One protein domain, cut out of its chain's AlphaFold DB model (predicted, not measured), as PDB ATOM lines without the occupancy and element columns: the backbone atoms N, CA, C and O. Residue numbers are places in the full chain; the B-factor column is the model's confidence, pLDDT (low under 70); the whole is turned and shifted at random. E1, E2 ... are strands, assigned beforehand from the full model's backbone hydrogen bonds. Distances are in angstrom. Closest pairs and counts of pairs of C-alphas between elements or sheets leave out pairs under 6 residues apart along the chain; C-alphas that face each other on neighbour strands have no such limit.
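Overview. This is residues 37 to 150 of the 153 residues of an uncharacterized protein of Pseudonocardia bannensis (UniProt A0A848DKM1). One antiparallel sheet of seven strands is folded back on itself into a narrow, long sandwich: E3, E4, E7 and E1 make one leaf, E5 and E6 the other, and E2 folds back sharply as the hinge between them. The sheet is curled like part of a barrel but stays open, with its edge strands E3 and E6 apart; the strands run mostly along the long axis, with the link of residues 76 to 86 at one end and the turn from E5 to E6 at the other. The printed part has 114 residues, no named helix and seven strands, E1 to E7 along the chain, in the sheet order E3, E4, E7, E1, E2, E5, E6. The class is all strand; the whole is compact, with a radius of gyration of the C-alphas of 14.6 A, and elongated, spanning 48 by 25 by 21 A.

Arrangement. The twisted sheet is a folded sheet, one sheet bent back into two leaves that face each other. E1, residues 37 to 50, bends by 125 degrees at residue 41. It forms a hairpin with E2, residues 58 to 75, which bends by 158 degrees; N 46 and O 60 are 2.8 A apart, and N 39 and O 66 3.0 A. On the other side of E1 is E7, residues 142 to 149, with N 47 and O 146 at 2.8 A. E4, residues 98 to 105, is antiparallel to E7 at 172 degrees, with N 102 and O 145 at 2.7 A. E3, residues 87 to 91, is an edge strand and forms a hairpin with E4, with N 89 and O 103 at 2.9 A. E5, residues 112 to 122, is antiparallel to E2, with N 69 and O 119 at 2.8 A. E6, residues 127 to 137, is the other edge strand and forms a hairpin with E5, with N 118 and O 130 at 2.9 A. Between the leaves, the closest C-alphas of E5 and E7 are those of Ala 118 and Ala 147, 6.8 A apart.

Along the chain. E1 begins at C-alpha 37, (-33.511, 38.988, -19.507). E2, the longest strand by residues, has C-alpha 58 at (-18.518, 44.162, -34.690) and C-alpha 75 at (-10.005, 30.375, -22.783), 20.1 A apart. From first to last C-alpha, E5 measures 32.0 A, E6 29.0 A, E1 23.2 A, E4 22.8 A, E7 22.5 A and E3 12.3 A. E7 ends at C-alpha 149, (-32.442, 46.219, -27.361).

Size, cuts and confidence. The C-alphas of Pro 81 and Asn 124 are the two farthest apart, at 48.4 A. The printed part has no cut. The link from E2 to E3, 11 residues, is long; those from E5 to E6 and E6 to E7 are tight. The mean pLDDT of the printed part is 77.7, with residues 50 to 58, 77 to 83, 96 and 150 under 70.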
ATOM      1  N   VAL A  37     -32.925  37.694 -19.888       83.75
ATOM      2  CA  VAL A  37     -33.511  38.988 -19.507       83.75
ATOM      3  C   VAL A  37     -34.691  39.284 -20.434       83.75
ATOM      4  O   VAL A  37     -34.503  39.205 -21.651       83.75
ATOM      5  N   PRO A  38     -35.889  39.593 -19.903       82.19
ATOM      6  CA  PRO A  38     -37.020  40.015 -20.721       82.19
ATOM      7  C   PRO A  38     -36.740  41.380 -21.364       82.19
ATOM      8  O   PRO A  38     -36.177  42.263 -20.721       82.19
ATOM      9  N   ILE A  39     -37.121  41.532 -22.629       82.69
ATOM     10  CA  ILE A  39     -36.937  42.746 -23.440       82.69
ATOM     11  C   ILE A  39     -38.270  43.133 -24.100       82.69
ATOM     12  O   ILE A  39     -39.112  42.255 -24.312       82.69
ATOM     13  N   PRO A  40     -38.494  44.416 -24.437       76.50
ATOM     14  CA  PRO A  40     -39.811  44.913 -24.827       76.50
ATOM     15  C   PRO A  40     -40.123  44.690 -26.317       76.50
ATOM     16  O   PRO A  40     -40.475  45.634 -27.015       76.50
ATOM     17  N   ASP A  41     -39.993  43.453 -26.807       78.69
ATOM     18  CA  ASP A  41     -40.420  43.050 -28.162       78.69
ATOM     19  C   ASP A  41     -39.764  43.887 -29.291       78.69
ATOM     20  O   ASP A  41     -40.367  44.213 -30.310       78.69
ATOM     21  N   VAL A  42     -38.498  44.266 -29.100       81.38
ATOM     22  CA  VAL A  42     -37.724  45.180 -29.966       81.38
ATOM     23  C   VAL A  42     -36.448  44.508 -30.485       81.38
ATOM     24  O   VAL A  42     -35.949  43.575 -29.845       81.38
ATOM     25  N   PRO A  43     -35.899  44.941 -31.641       80.25
ATOM     26  CA  PRO A  43     -34.667  44.374 -32.189       80.25
ATOM     27  C   PRO A  43     -33.497  44.544 -31.216       80.25
ATOM     28  O   PRO A  43     -33.281  45.621 -30.650       80.25
ATOM     29  N   VAL A  44     -32.745  43.459 -31.028       81.62
ATOM     30  CA  VAL A  44     -31.537  43.431 -30.195       81.62
ATOM     31  C   VAL A  44     -30.320  43.535 -31.093       81.62
ATOM     32  O   VAL A  44     -30.227  42.839 -32.104       81.62
ATOM     33  N   GLN A  45     -29.355  44.363 -30.722       82.06
ATOM     34  CA  GLN A  45     -28.066  44.410 -31.397       82.06
ATOM     35  C   GLN A  45     -27.017  43.787 -30.489       82.06
ATOM     36  O   GLN A  45     -26.892  44.144 -29.315       82.06
ATOM     37  N   VAL A  46     -26.296  42.820 -31.042       81.50
ATOM     38  CA  VAL A  46     -25.205  42.122 -30.378       81.50
ATOM     39  C   VAL A  46     -23.912  42.730 -30.884       81.50
ATOM     40  O   VAL A  46     -23.531  42.518 -32.032       81.50
ATOM     41  N   CYS A  47     -23.248  43.497 -30.040       78.00
ATOM     42  CA  CYS A  47     -22.025  44.200 -30.364       78.00
ATOM     43  C   CYS A  47     -20.871  43.726 -29.492       78.00
ATOM     44  O   CYS A  47     -21.028  43.411 -28.311       78.00
ATOM     45  N   ILE A  48     -19.686  43.724 -30.085       76.56
ATOM     46  CA  ILE A  48     -18.433  43.412 -29.409       76.56
ATOM     47  C   ILE A  48     -17.601  44.676 -29.462       76.56
ATOM     48  O   ILE A  48     -17.029  44.961 -30.499       76.56
ATOM     49  N   SER A  49     -17.544  45.452 -28.389       74.56
ATOM     50  CA  SER A  49     -16.671  46.622 -28.318       74.56
ATOM     51  C   SER A  49     -15.395  46.262 -27.577       74.56
ATOM     52  O   SER A  49     -15.417  45.886 -26.404       74.56
ATOM     53  N   GLN A  50     -14.266  46.357 -28.264       69.25
ATOM     54  CA  GLN A  50     -12.963  46.202 -27.645       69.25
ATOM     55  C   GLN A  50     -12.508  47.580 -27.169       69.25
ATOM     56  O   GLN A  50     -12.205  48.449 -27.982       69.25
ATOM     57  N   THR A  51     -12.507  47.798 -25.853       59.09
ATOM     58  CA  THR A  51     -12.253  49.128 -25.269       59.09
ATOM     59  C   THR A  51     -10.836  49.627 -25.578       59.09
ATOM     60  O   THR A  51     -10.616  50.829 -25.660       59.09
ATOM     61  N   ASP A  52      -9.908  48.703 -25.830       52.66
ATOM     62  CA  ASP A  52      -8.493  48.986 -26.078       52.66
ATOM     63  C   ASP A  52      -8.075  48.935 -27.565       52.66
ATOM     64  O   ASP A  52      -6.897  49.119 -27.868       52.66
ATOM     65  N   VAL A  53      -8.988  48.670 -28.517       47.22
ATOM     66  CA  VAL A  53      -8.643  48.604 -29.956       47.22
ATOM     67  C   VAL A  53      -9.588  49.471 -30.798       47.22
ATOM     68  O   VAL A  53     -10.759  49.114 -30.964       47.22
ATOM     69  N   PRO A  54      -9.105  50.580 -31.394       38.84
ATOM     70  CA  PRO A  54      -9.916  51.383 -32.302       38.84
ATOM     71  C   PRO A  54     -10.247  50.572 -33.566       38.84
ATOM     72  O   PRO A  54      -9.356  50.074 -34.247       38.84
ATOM     73  N   GLY A  55     -11.542  50.424 -33.866       46.75
ATOM     74  CA  GLY A  55     -12.041  49.728 -35.063       46.75
ATOM     75  C   GLY A  55     -12.445  48.260 -34.871       46.75
ATOM     76  O   GLY A  55     -12.915  47.641 -35.819       46.75
ATOM     77  N   GLY A  56     -12.321  47.699 -33.662       47.56
ATOM     78  CA  GLY A  56     -12.681  46.301 -33.369       47.56
ATOM     79  C   GLY A  56     -14.169  46.036 -33.101       47.56
ATOM     80  O   GLY A  56     -14.510  44.951 -32.633       47.56
ATOM     81  N   ALA A  57     -15.050  47.015 -33.340       58.81
ATOM     82  CA  ALA A  57     -16.458  46.917 -32.979       58.81
ATOM     83  C   ALA A  57     -17.299  46.210 -34.052       58.81
ATOM     84  O   ALA A  57     -17.682  46.815 -35.048       58.81
ATOM     85  N   GLY A  58     -17.591  44.922 -33.847       69.69
ATOM     86  CA  GLY A  58     -18.518  44.162 -34.690       69.69
ATOM     87  C   GLY A  58     -19.912  44.137 -34.072       69.69
ATOM     88  O   GLY A  58     -20.075  43.566 -32.995       69.69
ATOM     89  N   CYS A  59     -20.898  44.733 -34.743       74.12
ATOM     90  CA  CYS A  59     -22.304  44.700 -34.344       74.12
ATOM     91  C   CYS A  59     -23.118  43.843 -35.311       74.12
ATOM     92  O   CYS A  59     -23.051  44.021 -36.526       74.12
ATOM     93  N   VAL A  60     -23.920  42.938 -34.766       81.06
ATOM     94  CA  VAL A  60     -24.874  42.116 -35.507       81.06
ATOM     95  C   VAL A  60     -26.270  42.441 -35.000       81.06
ATOM     96  O   VAL A  60     -26.561  42.309 -33.811       81.06
ATOM     97  N   GLY A  61     -27.141  42.885 -35.902       78.88
ATOM     98  CA  GLY A  61     -28.553  43.085 -35.598       78.88
ATOM     99  C   GLY A  61     -29.300  41.755 -35.574       78.88
ATOM    100  O   GLY A  61     -29.123  40.922 -36.461       78.88
ATOM    101  N   THR A  62     -30.155  41.567 -34.577       79.31
ATOM    102  CA  THR A  62     -31.127  40.471 -34.530       79.31
ATOM    103  C   THR A  62     -32.545  40.997 -34.685       79.31
ATOM    104  O   THR A  62     -32.801  42.172 -34.395       79.31
ATOM    105  N   PRO A  63     -33.485  40.144 -35.125       80.44
ATOM    106  CA  PRO A  63     -34.893  40.500 -35.140       80.44
ATOM    107  C   PRO A  63     -35.415  40.777 -33.725       80.44
ATOM    108  O   PRO A  63     -34.796  40.409 -32.726       80.44
ATOM    109  N   ALA A  64     -36.587  41.404 -33.654       81.94
ATOM    110  CA  ALA A  64     -37.255  41.673 -32.393       81.94
ATOM    111  C   ALA A  64     -37.510  40.392 -31.593       81.94
ATOM    112  O   ALA A  64     -38.068  39.419 -32.106       81.94
ATOM    113  N   GLY A  65     -37.098  40.413 -30.329       83.06
ATOM    114  CA  GLY A  65     -37.296  39.310 -29.404       83.06
ATOM    115  C   GLY A  65     -37.928  39.760 -28.101       83.06
ATOM    116  O   GLY A  65     -38.004  40.948 -27.805       83.06
ATOM    117  N   ARG A  66     -38.336  38.770 -27.313       86.12
ATOM    118  CA  ARG A  66     -38.965  38.925 -25.995       86.12
ATOM    119  C   ARG A  66     -38.018  38.616 -24.843       86.12
ATOM    120  O   ARG A  66     -38.259  39.028 -23.711       86.12
ATOM    121  N   SER A  67     -36.933  37.891 -25.104       86.00
ATOM    122  CA  SER A  67     -35.873  37.672 -24.122       86.00
ATOM    123  C   SER A  67     -34.513  37.502 -24.778       86.00
ATOM    124  O   SER A  67     -34.410  37.030 -25.909       86.00
ATOM    125  N   VAL A  68     -33.458  37.867 -24.055       86.38
ATOM    126  CA  VAL A  68     -32.074  37.692 -24.497       86.38
ATOM    127  C   VAL A  68     -31.235  37.040 -23.405       86.38
ATOM    128  O   VAL A  68     -31.337  37.383 -22.225       86.38
ATOM    129  N   SER A  69     -30.396  36.091 -23.795       88.50
ATOM    130  CA  SER A  69     -29.324  35.545 -22.974       88.50
ATOM    131  C   SER A  69     -27.994  35.691 -23.701       88.50
ATOM    132  O   SER A  69     -27.935  35.733 -24.927       88.50
ATOM    133  N   LEU A  70     -26.912  35.798 -22.947       87.06
ATOM    134  CA  LEU A  70     -25.562  35.926 -23.464       87.06
ATOM    135  C   LEU A  70     -24.665  34.976 -22.698       87.06
ATOM    136  O   LEU A  70     -24.595  35.028 -21.474       87.06
ATOM    137  N   VAL A  71     -23.963  34.126 -23.429       87.88
ATOM    138  CA  VAL A  71     -22.945  33.242 -22.879       87.88
ATOM    139  C   VAL A  71     -21.611  33.664 -23.456       87.88
ATOM    140  O   VAL A  71     -21.445  33.716 -24.673       87.88
ATOM    141  N   VAL A  72     -20.659  33.962 -22.583       85.88
ATOM    142  CA  VAL A  72     -19.292  34.324 -22.949       85.88
ATOM    143  C   VAL A  72     -18.348  33.326 -22.310       85.88
ATOM    144  O   VAL A  72     -18.490  32.988 -21.136       85.88
ATOM    145  N   ASN A  73     -17.383  32.859 -23.086       83.00
ATOM    146  CA  ASN A  73     -16.371  31.910 -22.680       83.00
ATOM    147  C   ASN A  73     -14.990  32.431 -23.071       83.00
ATOM    148  O   ASN A  73     -14.733  32.768 -24.229       83.00
ATOM    149  N   VAL A  74     -14.102  32.489 -22.092       81.00
ATOM    150  CA  VAL A  74     -12.728  32.945 -22.228       81.00
ATOM    151  C   VAL A  74     -11.833  31.766 -21.948       81.00
ATOM    152  O   VAL A  74     -11.899  31.175 -20.874       81.00
ATOM    153  N   GLN A  75     -10.985  31.440 -22.908       77.88
ATOM    154  CA  GLN A  75     -10.005  30.375 -22.783       77.88
ATOM    155  C   GLN A  75      -8.607  30.968 -22.903       77.88
ATOM    156  O   GLN A  75      -8.282  31.602 -23.906       77.88
ATOM    157  N   SER A  76      -7.763  30.757 -21.895       70.69
ATOM    158  CA  SER A  76      -6.337  31.053 -22.023       70.69
ATOM    159  C   SER A  76      -5.696  30.124 -23.058       70.69
ATOM    160  O   SER A  76      -5.784  28.905 -22.918       70.69
ATOM    161  N   ALA A  77      -5.027  30.683 -24.071       61.19
ATOM    162  CA  ALA A  77      -4.216  29.894 -25.001       61.19
ATOM    163  C   ALA A  77      -2.814  29.573 -24.454       61.19
ATOM    164  O   ALA A  77      -2.124  28.725 -25.016       61.19
ATOM    165  N   THR A  78      -2.388  30.228 -23.368       58.03
ATOM    166  CA  THR A  78      -1.012  30.135 -22.868       58.03
ATOM    167  C   THR A  78      -0.972  29.428 -21.517       58.03
ATOM    168  O   THR A  78      -1.574  29.881 -20.541       58.03
ATOM    169  N   SER A  79      -0.225  28.325 -21.444       55.56
ATOM    170  CA  SER A  79       0.176  27.672 -20.195       55.56
ATOM    171  C   SER A  79       1.397  28.403 -19.622       55.56
ATOM    172  O   SER A  79       2.537  28.025 -19.881       55.56
ATOM    173  N   GLY A  80       1.164  29.499 -18.905       58.00
ATOM    174  CA  GLY A  80       2.204  30.290 -18.243       58.00
ATOM    175  C   GLY A  80       1.756  30.748 -16.853       58.00
ATOM    176  O   GLY A  80       0.590  30.556 -16.506       58.00
ATOM    177  N   PRO A  81       2.649  31.336 -16.039       54.22
ATOM    178  CA  PRO A  81       2.276  31.869 -14.734       54.22
ATOM    179  C   PRO A  81       1.277  33.019 -14.912       54.22
ATOM    180  O   PRO A  81       1.617  34.108 -15.374       54.22
ATOM    181  N   VAL A  82       0.020  32.756 -14.566       61.97
ATOM    182  CA  VAL A  82      -1.058  33.744 -14.608       61.97
ATOM    183  C   VAL A  82      -1.042  34.519 -13.295       61.97
ATOM    184  O   VAL A  82      -1.434  33.993 -12.259       61.97
ATOM    185  N   VAL A  83      -0.566  35.766 -13.339       65.50
ATOM    186  CA  VAL A  83      -0.547  36.661 -12.167       65.50
ATOM    187  C   VAL A  83      -1.941  37.230 -11.899       65.50
ATOM    188  O   VAL A  83      -2.402  37.233 -10.763       65.50
ATOM    189  N   VAL A  84      -2.637  37.661 -12.956       74.81
ATOM    190  CA  VAL A  84      -4.035  38.104 -12.897       74.81
ATOM    191  C   VAL A  84      -4.880  37.198 -13.793       74.81
ATOM    192  O   VAL A  84      -4.649  37.183 -15.008       74.81
ATOM    193  N   PRO A  85      -5.836  36.432 -13.240       71.75
ATOM    194  CA  PRO A  85      -6.685  35.558 -14.036       71.75
ATOM    195  C   PRO A  85      -7.650  36.359 -14.921       71.75
ATOM    196  O   PRO A  85      -8.052  37.468 -14.554       71.75
ATOM    197  N   PRO A  86      -8.058  35.804 -16.077       78.94
ATOM    198  CA  PRO A  86      -9.128  36.378 -16.861       78.94
ATOM    199  C   PRO A  86     -10.422  36.347 -16.044       78.94
ATOM    200  O   PRO A  86     -10.707  35.381 -15.333       78.94
ATOM    201  N   SER A  87     -11.216  37.402 -16.154       81.50
ATOM    202  CA  SER A  87     -12.508  37.515 -15.482       81.50
ATOM    203  C   SER A  87     -13.570  37.976 -16.466       81.50
ATOM    204  O   SER A  87     -13.303  38.746 -17.389       81.50
ATOM    205  N   VAL A  88     -14.788  37.484 -16.274       81.88
ATOM    206  CA  VAL A  88     -15.950  37.919 -17.040       81.88
ATOM    207  C   VAL A  88     -17.010  38.342 -16.047       81.88
ATOM    208  O   VAL A  88     -17.434  37.549 -15.209       81.88
ATOM    209  N   VAL A  89     -17.417  39.601 -16.123       85.81
ATOM    210  CA  VAL A  89     -18.403  40.187 -15.218       85.81
ATOM    211  C   VAL A  89     -19.592  40.685 -16.009       85.81
ATOM    212  O   VAL A  89     -19.460  41.143 -17.144       85.81
ATOM    213  N   ARG A  90     -20.777  40.589 -15.412       84.31
ATOM    214  CA  ARG A  90     -21.976  41.169 -16.006       84.31
ATOM    215  C   ARG A  90     -21.804  42.682 -16.063       84.31
ATOM    216  O   ARG A  90     -21.352  43.296 -15.100       84.31
ATOM    217  N   SER A  91     -22.177  43.259 -17.189       83.31
ATOM    218  CA  SER A  91     -22.293  44.696 -17.365       83.31
ATOM    219  C   SER A  91     -23.729  45.038 -17.743       83.31
ATOM    220  O   SER A  91     -24.538  44.155 -18.053       83.31
ATOM    221  N   GLU A  92     -24.049  46.319 -17.688       80.25
ATOM    222  CA  GLU A  92     -25.366  46.822 -18.037       80.25
ATOM    223  C   GLU A  92     -25.343  47.412 -19.441       80.25
ATOM    224  O   GLU A  92     -24.321  47.896 -19.930       80.25
ATOM    225  N   CYS A  93     -26.489  47.321 -20.100       79.44
ATOM    226  CA  CYS A  93     -26.711  47.985 -21.367       79.44
ATOM    227  C   CYS A  93     -26.720  49.518 -21.176       79.44
ATOM    228  O   CYS A  93     -27.061  49.987 -20.087       79.44
ATOM    229  N   PRO A  94     -26.351  50.308 -22.203       73.94
ATOM    230  CA  PRO A  94     -26.380  51.767 -22.122       73.94
ATOM    231  C   PRO A  94     -27.766  52.295 -21.723       73.94
ATOM    232  O   PRO A  94     -28.798  51.666 -21.978       73.94
ATOM    233  N   THR A  95     -27.790  53.460 -21.075       70.31
ATOM    234  CA  THR A  95     -28.983  54.032 -20.438       70.31
ATOM    235  C   THR A  95     -30.165  54.109 -21.406       70.31
ATOM    236  O   THR A  95     -30.067  54.715 -22.469       70.31
ATOM    237  N   GLY A  96     -31.290  53.496 -21.027       66.31
ATOM    238  CA  GLY A  96     -32.508  53.447 -21.847       66.31
ATOM    239  C   GLY A  96     -32.643  52.211 -22.743       66.31
ATOM    240  O   GLY A  96     -33.656  52.081 -23.425       66.31
ATOM    241  N   THR A  97     -31.684  51.282 -22.717       79.69
ATOM    242  CA  THR A  97     -31.757  50.008 -23.455       79.69
ATOM    243  C   THR A  97     -31.879  48.819 -22.499       79.69
ATOM    244  O   THR A  97     -31.386  48.861 -21.373       79.69
ATOM    245  N   GLN A  98     -32.568  47.753 -22.918       79.88
ATOM    246  CA  GLN A  98     -32.743  46.536 -22.116       79.88
ATOM    247  C   GLN A  98     -31.984  45.369 -22.735       79.88
ATOM    248  O   GLN A  98     -31.911  45.236 -23.950       79.88
ATOM    249  N   GLY A  99     -31.423  44.495 -21.908       83.62
ATOM    250  CA  GLY A  99     -30.753  43.300 -22.401       83.62
ATOM    251  C   GLY A  99     -29.651  42.823 -21.477       83.62
ATOM    252  O   GLY A  99     -29.777  42.865 -20.251       83.62
ATOM    253  N   VAL A 100     -28.575  42.325 -22.074       86.19
ATOM    254  CA  VAL A 100     -27.452  41.729 -21.353       86.19
ATOM    255  C   VAL A 100     -26.139  42.271 -21.886       86.19
ATOM    256  O   VAL A 100     -25.899  42.259 -23.087       86.19
ATOM    257  N   ALA A 101     -25.256  42.701 -20.994       85.69
ATOM    258  CA  ALA A 101     -23.879  42.997 -21.340       85.69
ATOM    259  C   ALA A 101     -22.923  42.216 -20.435       85.69
ATOM    260  O   ALA A 101     -23.266  41.775 -19.335       85.69
ATOM    261  N   ALA A 102     -21.716  42.001 -20.931       85.25
ATOM    262  CA  ALA A 102     -20.649  41.292 -20.263       85.25
ATOM    263  C   ALA A 102     -19.330  41.999 -20.563       85.25
ATOM    264  O   ALA A 102     -19.002  42.278 -21.716       85.25
ATOM    265  N   ARG A 103     -18.558  42.274 -19.518       86.94
ATOM    266  CA  ARG A 103     -17.217  42.831 -19.616       86.94
ATOM    267  C   ARG A 103     -16.217  41.723 -19.327       86.94
ATOM    268  O   ARG A 103     -16.286  41.067 -18.293       86.94
ATOM    269  N   VAL A 104     -15.313  41.503 -20.264       85.31
ATOM    270  CA  VAL A 104     -14.279  40.478 -20.226       85.31
ATOM    271  C   VAL A 104     -12.938  41.158 -20.022       85.31
ATOM    272  O   VAL A 104     -12.521  41.953 -20.860       85.31
ATOM    273  N   SER A 105     -12.239  40.821 -18.946       85.00
ATOM    274  CA  SER A 105     -10.841  41.186 -18.756       85.00
ATOM    275  C   SER A 105      -9.975  39.954 -18.958       85.00
ATOM    276  O   SER A 105     -10.216  38.909 -18.358       85.00
ATOM    277  N   THR A 106      -8.958  40.072 -19.802       78.81
ATOM    278  CA  THR A 106      -7.987  38.993 -20.043       78.81
ATOM    279  C   THR A 106      -6.931  38.884 -18.937       78.81
ATOM    280  O   THR A 106      -6.178  37.911 -18.901       78.81
ATOM    281  N   GLY A 107      -6.891  39.836 -17.996       80.06
ATOM    282  CA  GLY A 107      -5.908  39.841 -16.913       80.06
ATOM    283  C   GLY A 107      -4.481  39.856 -17.462       80.06
ATOM    284  O   GLY A 107      -4.173  40.616 -18.369       80.06
ATOM    285  N   SER A 108      -3.599  38.995 -16.958       76.56
ATOM    286  CA  SER A 108      -2.221  38.853 -17.461       76.56
ATOM    287  C   SER A 108      -2.088  37.811 -18.580       76.56
ATOM    288  O   SER A 108      -0.971  37.486 -18.982       76.56
ATOM    289  N   VAL A 109      -3.196  37.255 -19.081       74.56
ATOM    290  CA  VAL A 109      -3.168  36.184 -20.080       74.56
ATOM    291  C   VAL A 109      -2.945  36.754 -21.474       74.56
ATOM    292  O   VAL A 109      -3.810  37.427 -22.028       74.56
ATOM    293  N   SER A 110      -1.802  36.429 -22.077       72.94
ATOM    294  CA  SER A 110      -1.553  36.724 -23.487       72.94
ATOM    295  C   SER A 110      -2.179  35.648 -24.378       72.94
ATOM    296  O   SER A 110      -2.020  34.455 -24.114       72.94
ATOM    297  N   GLY A 111      -2.909  36.061 -25.416       71.88
ATOM    298  CA  GLY A 111      -3.567  35.154 -26.359       71.88
ATOM    299  C   GLY A 111      -4.873  34.548 -25.840       71.88
ATOM    300  O   GLY A 111      -5.255  33.464 -26.274       71.88
ATOM    301  N   ALA A 112      -5.564  35.204 -24.904       77.06
ATOM    302  CA  ALA A 112      -6.866  34.736 -24.445       77.06
ATOM    303  C   ALA A 112      -7.862  34.727 -25.615       77.06
ATOM    304  O   ALA A 112      -8.072  35.744 -26.278       77.06
ATOM    305  N   ALA A 113      -8.474  33.575 -25.865       81.31
ATOM    306  CA  ALA A 113      -9.532  33.409 -26.842       81.31
ATOM    307  C   ALA A 113     -10.883  33.657 -26.173       81.31
ATOM    308  O   ALA A 113     -11.343  32.855 -25.361       81.31
ATOM    309  N   ILE A 114     -11.522  34.763 -26.533       82.94
ATOM    310  CA  ILE A 114     -12.886  35.091 -26.141       82.94
ATOM    311  C   ILE A 114     -13.821  34.596 -27.238       82.94
ATOM    312  O   ILE A 114     -13.628  34.880 -28.418       82.94
ATOM    313  N   SER A 115     -14.835  33.842 -26.846       84.62
ATOM    314  CA  SER A 115     -15.892  33.338 -27.716       84.62
ATOM    315  C   SER A 115     -17.213  33.382 -26.966       84.62
ATOM    316  O   SER A 115     -17.236  33.500 -25.743       84.62
ATOM    317  N   GLY A 116     -18.328  33.296 -27.668       83.12
ATOM    318  CA  GLY A 116     -19.619  33.292 -27.005       83.12
ATOM    319  C   GLY A 116     -20.768  33.181 -27.981       83.12
ATOM    320  O   GLY A 116     -20.574  33.056 -29.190       83.12
ATOM    321  N   ALA A 117     -21.973  33.254 -27.445       86.31
ATOM    322  CA  ALA A 117     -23.181  33.372 -28.231       86.31
ATOM    323  C   ALA A 117     -24.224  34.163 -27.447       86.31
ATOM    324  O   ALA A 117     -24.444  33.917 -26.258       86.31
ATOM    325  N   ALA A 118     -24.880  35.098 -28.124       86.56
ATOM    326  CA  ALA A 118     -26.115  35.685 -27.641       86.56
ATOM    327  C   ALA A 118     -27.281  34.870 -28.200       86.56
ATOM    328  O   ALA A 118     -27.332  34.608 -29.397       86.56
ATOM    329  N   THR A 119     -28.213  34.455 -27.353       88.94
ATOM    330  CA  THR A 119     -29.454  33.811 -27.787       88.94
ATOM    331  C   THR A 119     -30.605  34.768 -27.544       88.94
ATOM    332  O   THR A 119     -30.881  35.147 -26.408       88.94
ATOM    333  N   VAL A 120     -31.286  35.158 -28.612       87.38
ATOM    334  CA  VAL A 120     -32.479  36.002 -28.571       87.38
ATOM    335  C   VAL A 120     -33.686  35.111 -28.809       87.38
ATOM    336  O   VAL A 120     -33.792  34.468 -29.847       87.38
ATOM    337  N   THR A 121     -34.609  35.047 -27.859       88.12
ATOM    338  CA  THR A 121     -35.881  34.348 -28.063       88.12
ATOM    339  C   THR A 121     -36.840  35.299 -28.757       88.12
ATOM    340  O   THR A 121     -37.220  36.323 -28.187       88.12
ATOM    341  N   LEU A 122     -37.237  34.952 -29.975       85.88
ATOM    342  CA  LEU A 122     -38.217  35.690 -30.763       85.88
ATOM    343  C   LEU A 122     -39.627  35.562 -30.175       85.88
ATOM    344  O   LEU A 122     -39.909  34.703 -29.331       85.88
ATOM    345  N   ASN A 123     -40.548  36.381 -30.672       81.62
ATOM    346  CA  ASN A 123     -41.913  36.473 -30.134       81.62
ATOM    347  C   ASN A 123     -42.743  35.226 -30.460       81.62
ATOM    348  O   ASN A 123     -43.586  34.810 -29.667       81.62
ATOM    349  N   ASN A 124     -42.401  34.546 -31.559       82.00
ATOM    350  CA  ASN A 124     -42.899  33.215 -31.914       82.00
ATOM    351  C   ASN A 124     -42.298  32.083 -31.045       82.00
ATOM    352  O   ASN A 124     -42.626  30.917 -31.241       82.00
ATOM    353  N   GLY A 125     -41.395  32.407 -30.114       80.50
ATOM    354  CA  GLY A 125     -40.693  31.461 -29.251       80.50
ATOM    355  C   GLY A 125     -39.504  30.746 -29.870       80.50
ATOM    356  O   GLY A 125     -38.907  29.907 -29.201       80.50
ATOM    357  N   SER A 126     -39.124  31.097 -31.096       87.94
ATOM    358  CA  SER A 126     -37.927  30.553 -31.734       87.94
ATOM    359  C   SER A 126     -36.663  31.211 -31.169       87.94
ATOM    360  O   SER A 126     -36.580  32.440 -31.153       87.94
ATOM    361  N   PRO A 127     -35.662  30.436 -30.722       87.12
ATOM    362  CA  PRO A 127     -34.370  30.983 -30.331       87.12
ATOM    363  C   PRO A 127     -33.524  31.304 -31.571       87.12
ATOM    364  O   PRO A 127     -33.297  30.451 -32.426       87.12
ATOM    365  N   VAL A 128     -33.021  32.532 -31.650       87.12
ATOM    366  CA  VAL A 128     -32.028  32.984 -32.628       87.12
ATOM    367  C   VAL A 128     -30.692  33.097 -31.920       87.12
ATOM    368  O   VAL A 128     -30.531  33.897 -31.002       87.12
ATOM    369  N   MET A 129     -29.728  32.292 -32.350       88.44
ATOM    370  CA  MET A 129     -28.385  32.304 -31.788       88.44
ATOM    371  C   MET A 129     -27.461  33.147 -32.664       88.44
ATOM    372  O   MET A 129     -27.246  32.838 -33.834       88.44
ATOM    373  N   VAL A 130     -26.899  34.200 -32.082       85.38
ATOM    374  CA  VAL A 130     -25.867  35.033 -32.691       85.38
ATOM    375  C   VAL A 130     -24.520  34.647 -32.105       85.38
ATOM    376  O   VAL A 130     -24.283  34.892 -30.917       85.38
ATOM    377  N   PRO A 131     -23.619  34.058 -32.901       82.81
ATOM    378  CA  PRO A 131     -22.275  33.781 -32.437       82.81
ATOM    379  C   PRO A 131     -21.531  35.095 -32.181       82.81
ATOM    380  O   PRO A 131     -21.475  35.983 -33.033       82.81
ATOM    381  N   VAL A 132     -20.923  35.198 -31.004       80.12
ATOM    382  CA  VAL A 132     -19.926  36.223 -30.701       80.12
ATOM    383  C   VAL A 132     -18.631  35.726 -31.323       80.12
ATOM    384  O   VAL A 132     -18.092  34.699 -30.898       80.12
ATOM    385  N   ASN A 133     -18.177  36.413 -32.374       77.81
ATOM    386  CA  ASN A 133     -17.016  35.979 -33.138       77.81
ATOM    387  C   ASN A 133     -15.798  35.800 -32.222       77.81
ATOM    388  O   ASN A 133     -15.636  36.524 -31.237       77.81
ATOM    389  N   ARG A 134     -14.947  34.821 -32.538       78.06
ATOM    390  CA  ARG A 134     -13.781  34.521 -31.710       78.06
ATOM    391  C   ARG A 134     -12.799  35.684 -31.787       78.06
ATOM    392  O   ARG A 134     -12.248  35.952 -32.852       78.06
ATOM    393  N   VAL A 135     -12.541  36.328 -30.656       77.88
ATOM    394  CA  VAL A 135     -11.532  37.382 -30.535       77.88
ATOM    395  C   VAL A 135     -10.354  36.833 -29.749       77.88
ATOM    396  O   VAL A 135     -10.535  36.223 -28.697       77.88
ATOM    397  N   VAL A 136      -9.141  37.034 -30.256       79.44
ATOM    398  CA  VAL A 136      -7.913  36.723 -29.521       79.44
ATOM    399  C   VAL A 136      -7.343  38.037 -29.015       79.44
ATOM    400  O   VAL A 136      -6.937  38.880 -29.813       79.44
ATOM    401  N   ALA A 137      -7.341  38.225 -27.698       75.94
ATOM    402  CA  ALA A 137      -6.797  39.421 -27.069       75.94
ATOM    403  C   ALA A 137      -5.452  39.137 -26.389       75.94
ATOM    404  O   ALA A 137      -5.197  38.046 -25.871       75.94
ATOM    405  N   GLY A 138      -4.580  40.146 -26.413       74.31
ATOM    406  CA  GLY A 138      -3.339  40.163 -25.641       74.31
ATOM    407  C   GLY A 138      -3.598  40.353 -24.146       74.31
ATOM    408  O   GLY A 138      -4.718  40.632 -23.728       74.31
ATOM    409  N   SER A 139      -2.542  40.232 -23.345       80.75
ATOM    410  CA  SER A 139      -2.598  40.465 -21.900       80.75
ATOM    411  C   SER A 139      -2.974  41.911 -21.580       80.75
ATOM    412  O   SER A 139      -2.448  42.834 -22.196       80.75
ATOM    413  N   GLY A 140      -3.828  42.104 -20.580       78.50
ATOM    414  CA  GLY A 140      -4.258  43.404 -20.063       78.50
ATOM    415  C   GLY A 140      -5.456  44.002 -20.798       78.50
ATOM    416  O   GLY A 140      -5.969  45.032 -20.377       78.50
ATOM    417  N   GLN A 141      -5.934  43.348 -21.856       83.88
ATOM    418  CA  GLN A 141      -7.008  43.866 -22.695       83.88
ATOM    419  C   GLN A 141      -8.374  43.661 -22.045       83.88
ATOM    420  O   GLN A 141      -8.649  42.593 -21.469       83.88
ATOM    421  N   THR A 142      -9.253  44.650 -22.223       82.81
ATOM    422  CA  THR A 142     -10.655  44.551 -21.823       82.81
ATOM    423  C   THR A 142     -11.589  44.623 -23.029       82.81
ATOM    424  O   THR A 142     -11.471  45.478 -23.907       82.81
ATOM    425  N   LEU A 143     -12.556  43.710 -23.065       82.06
ATOM    426  CA  LEU A 143     -13.600  43.648 -24.080       82.06
ATOM    427  C   LEU A 143     -14.960  43.795 -23.416       82.06
ATOM    428  O   LEU A 143     -15.177  43.332 -22.300       82.06
ATOM    429  N   THR A 144     -15.894  44.414 -24.115       83.88
ATOM    430  CA  THR A 144     -17.275  44.563 -23.674       83.88
ATOM    431  C   THR A 144     -18.179  44.001 -24.755       83.88
ATOM    432  O   THR A 144     -18.222  44.508 -25.871       83.88
ATOM    433  N   ILE A 145     -18.890  42.931 -24.432       84.69
ATOM    434  CA  ILE A 145     -19.863  42.291 -25.311       84.69
ATOM    435  C   ILE A 145     -21.236  42.681 -24.797       84.69
ATOM    436  O   ILE A 145     -21.532  42.474 -23.623       84.69
ATOM    437  N   PHE A 146     -22.079  43.239 -25.647       84.19
ATOM    438  CA  PHE A 146     -23.406  43.675 -25.248       84.19
ATOM    439  C   PHE A 146     -24.448  43.246 -26.270       84.19
ATOM    440  O   PHE A 146     -24.242  43.371 -27.467       84.19
ATOM    441  N   ALA A 147     -25.554  42.703 -25.781       83.88
ATOM    442  CA  ALA A 147     -26.736  42.324 -26.531       83.88
ATOM    443  C   ALA A 147     -27.907  43.127 -25.960       83.88
ATOM    444  O   ALA A 147     -28.588  42.690 -25.026       83.88
ATOM    445  N   CYS A 148     -28.073  44.340 -26.481       82.88
ATOM    446  CA  CYS A 148     -29.005  45.334 -25.961       82.88
ATOM    447  C   CYS A 148     -30.074  45.660 -27.002       82.88
ATOM    448  O   CYS A 148     -29.807  45.712 -28.202       82.88
ATOM    449  N   SER A 149     -31.297  45.866 -26.540       82.06
ATOM    450  CA  SER A 149     -32.442  46.219 -27.361       82.06
ATOM    451  C   SER A 149     -32.536  47.724 -27.571       82.06
ATOM    452  O   SER A 149     -32.370  48.478 -26.614       82.06
ATOM    453  N   GLY A 150     -32.895  48.164 -28.776       63.88
ATOM    454  CA  GLY A 150     -33.155  49.587 -29.036       63.88
ATOM    455  C   GLY A 150     -31.905  50.457 -29.201       63.88
ATOM    456  O   GLY A 150     -32.006  51.678 -29.152       63.88
TER     457      GLY A 150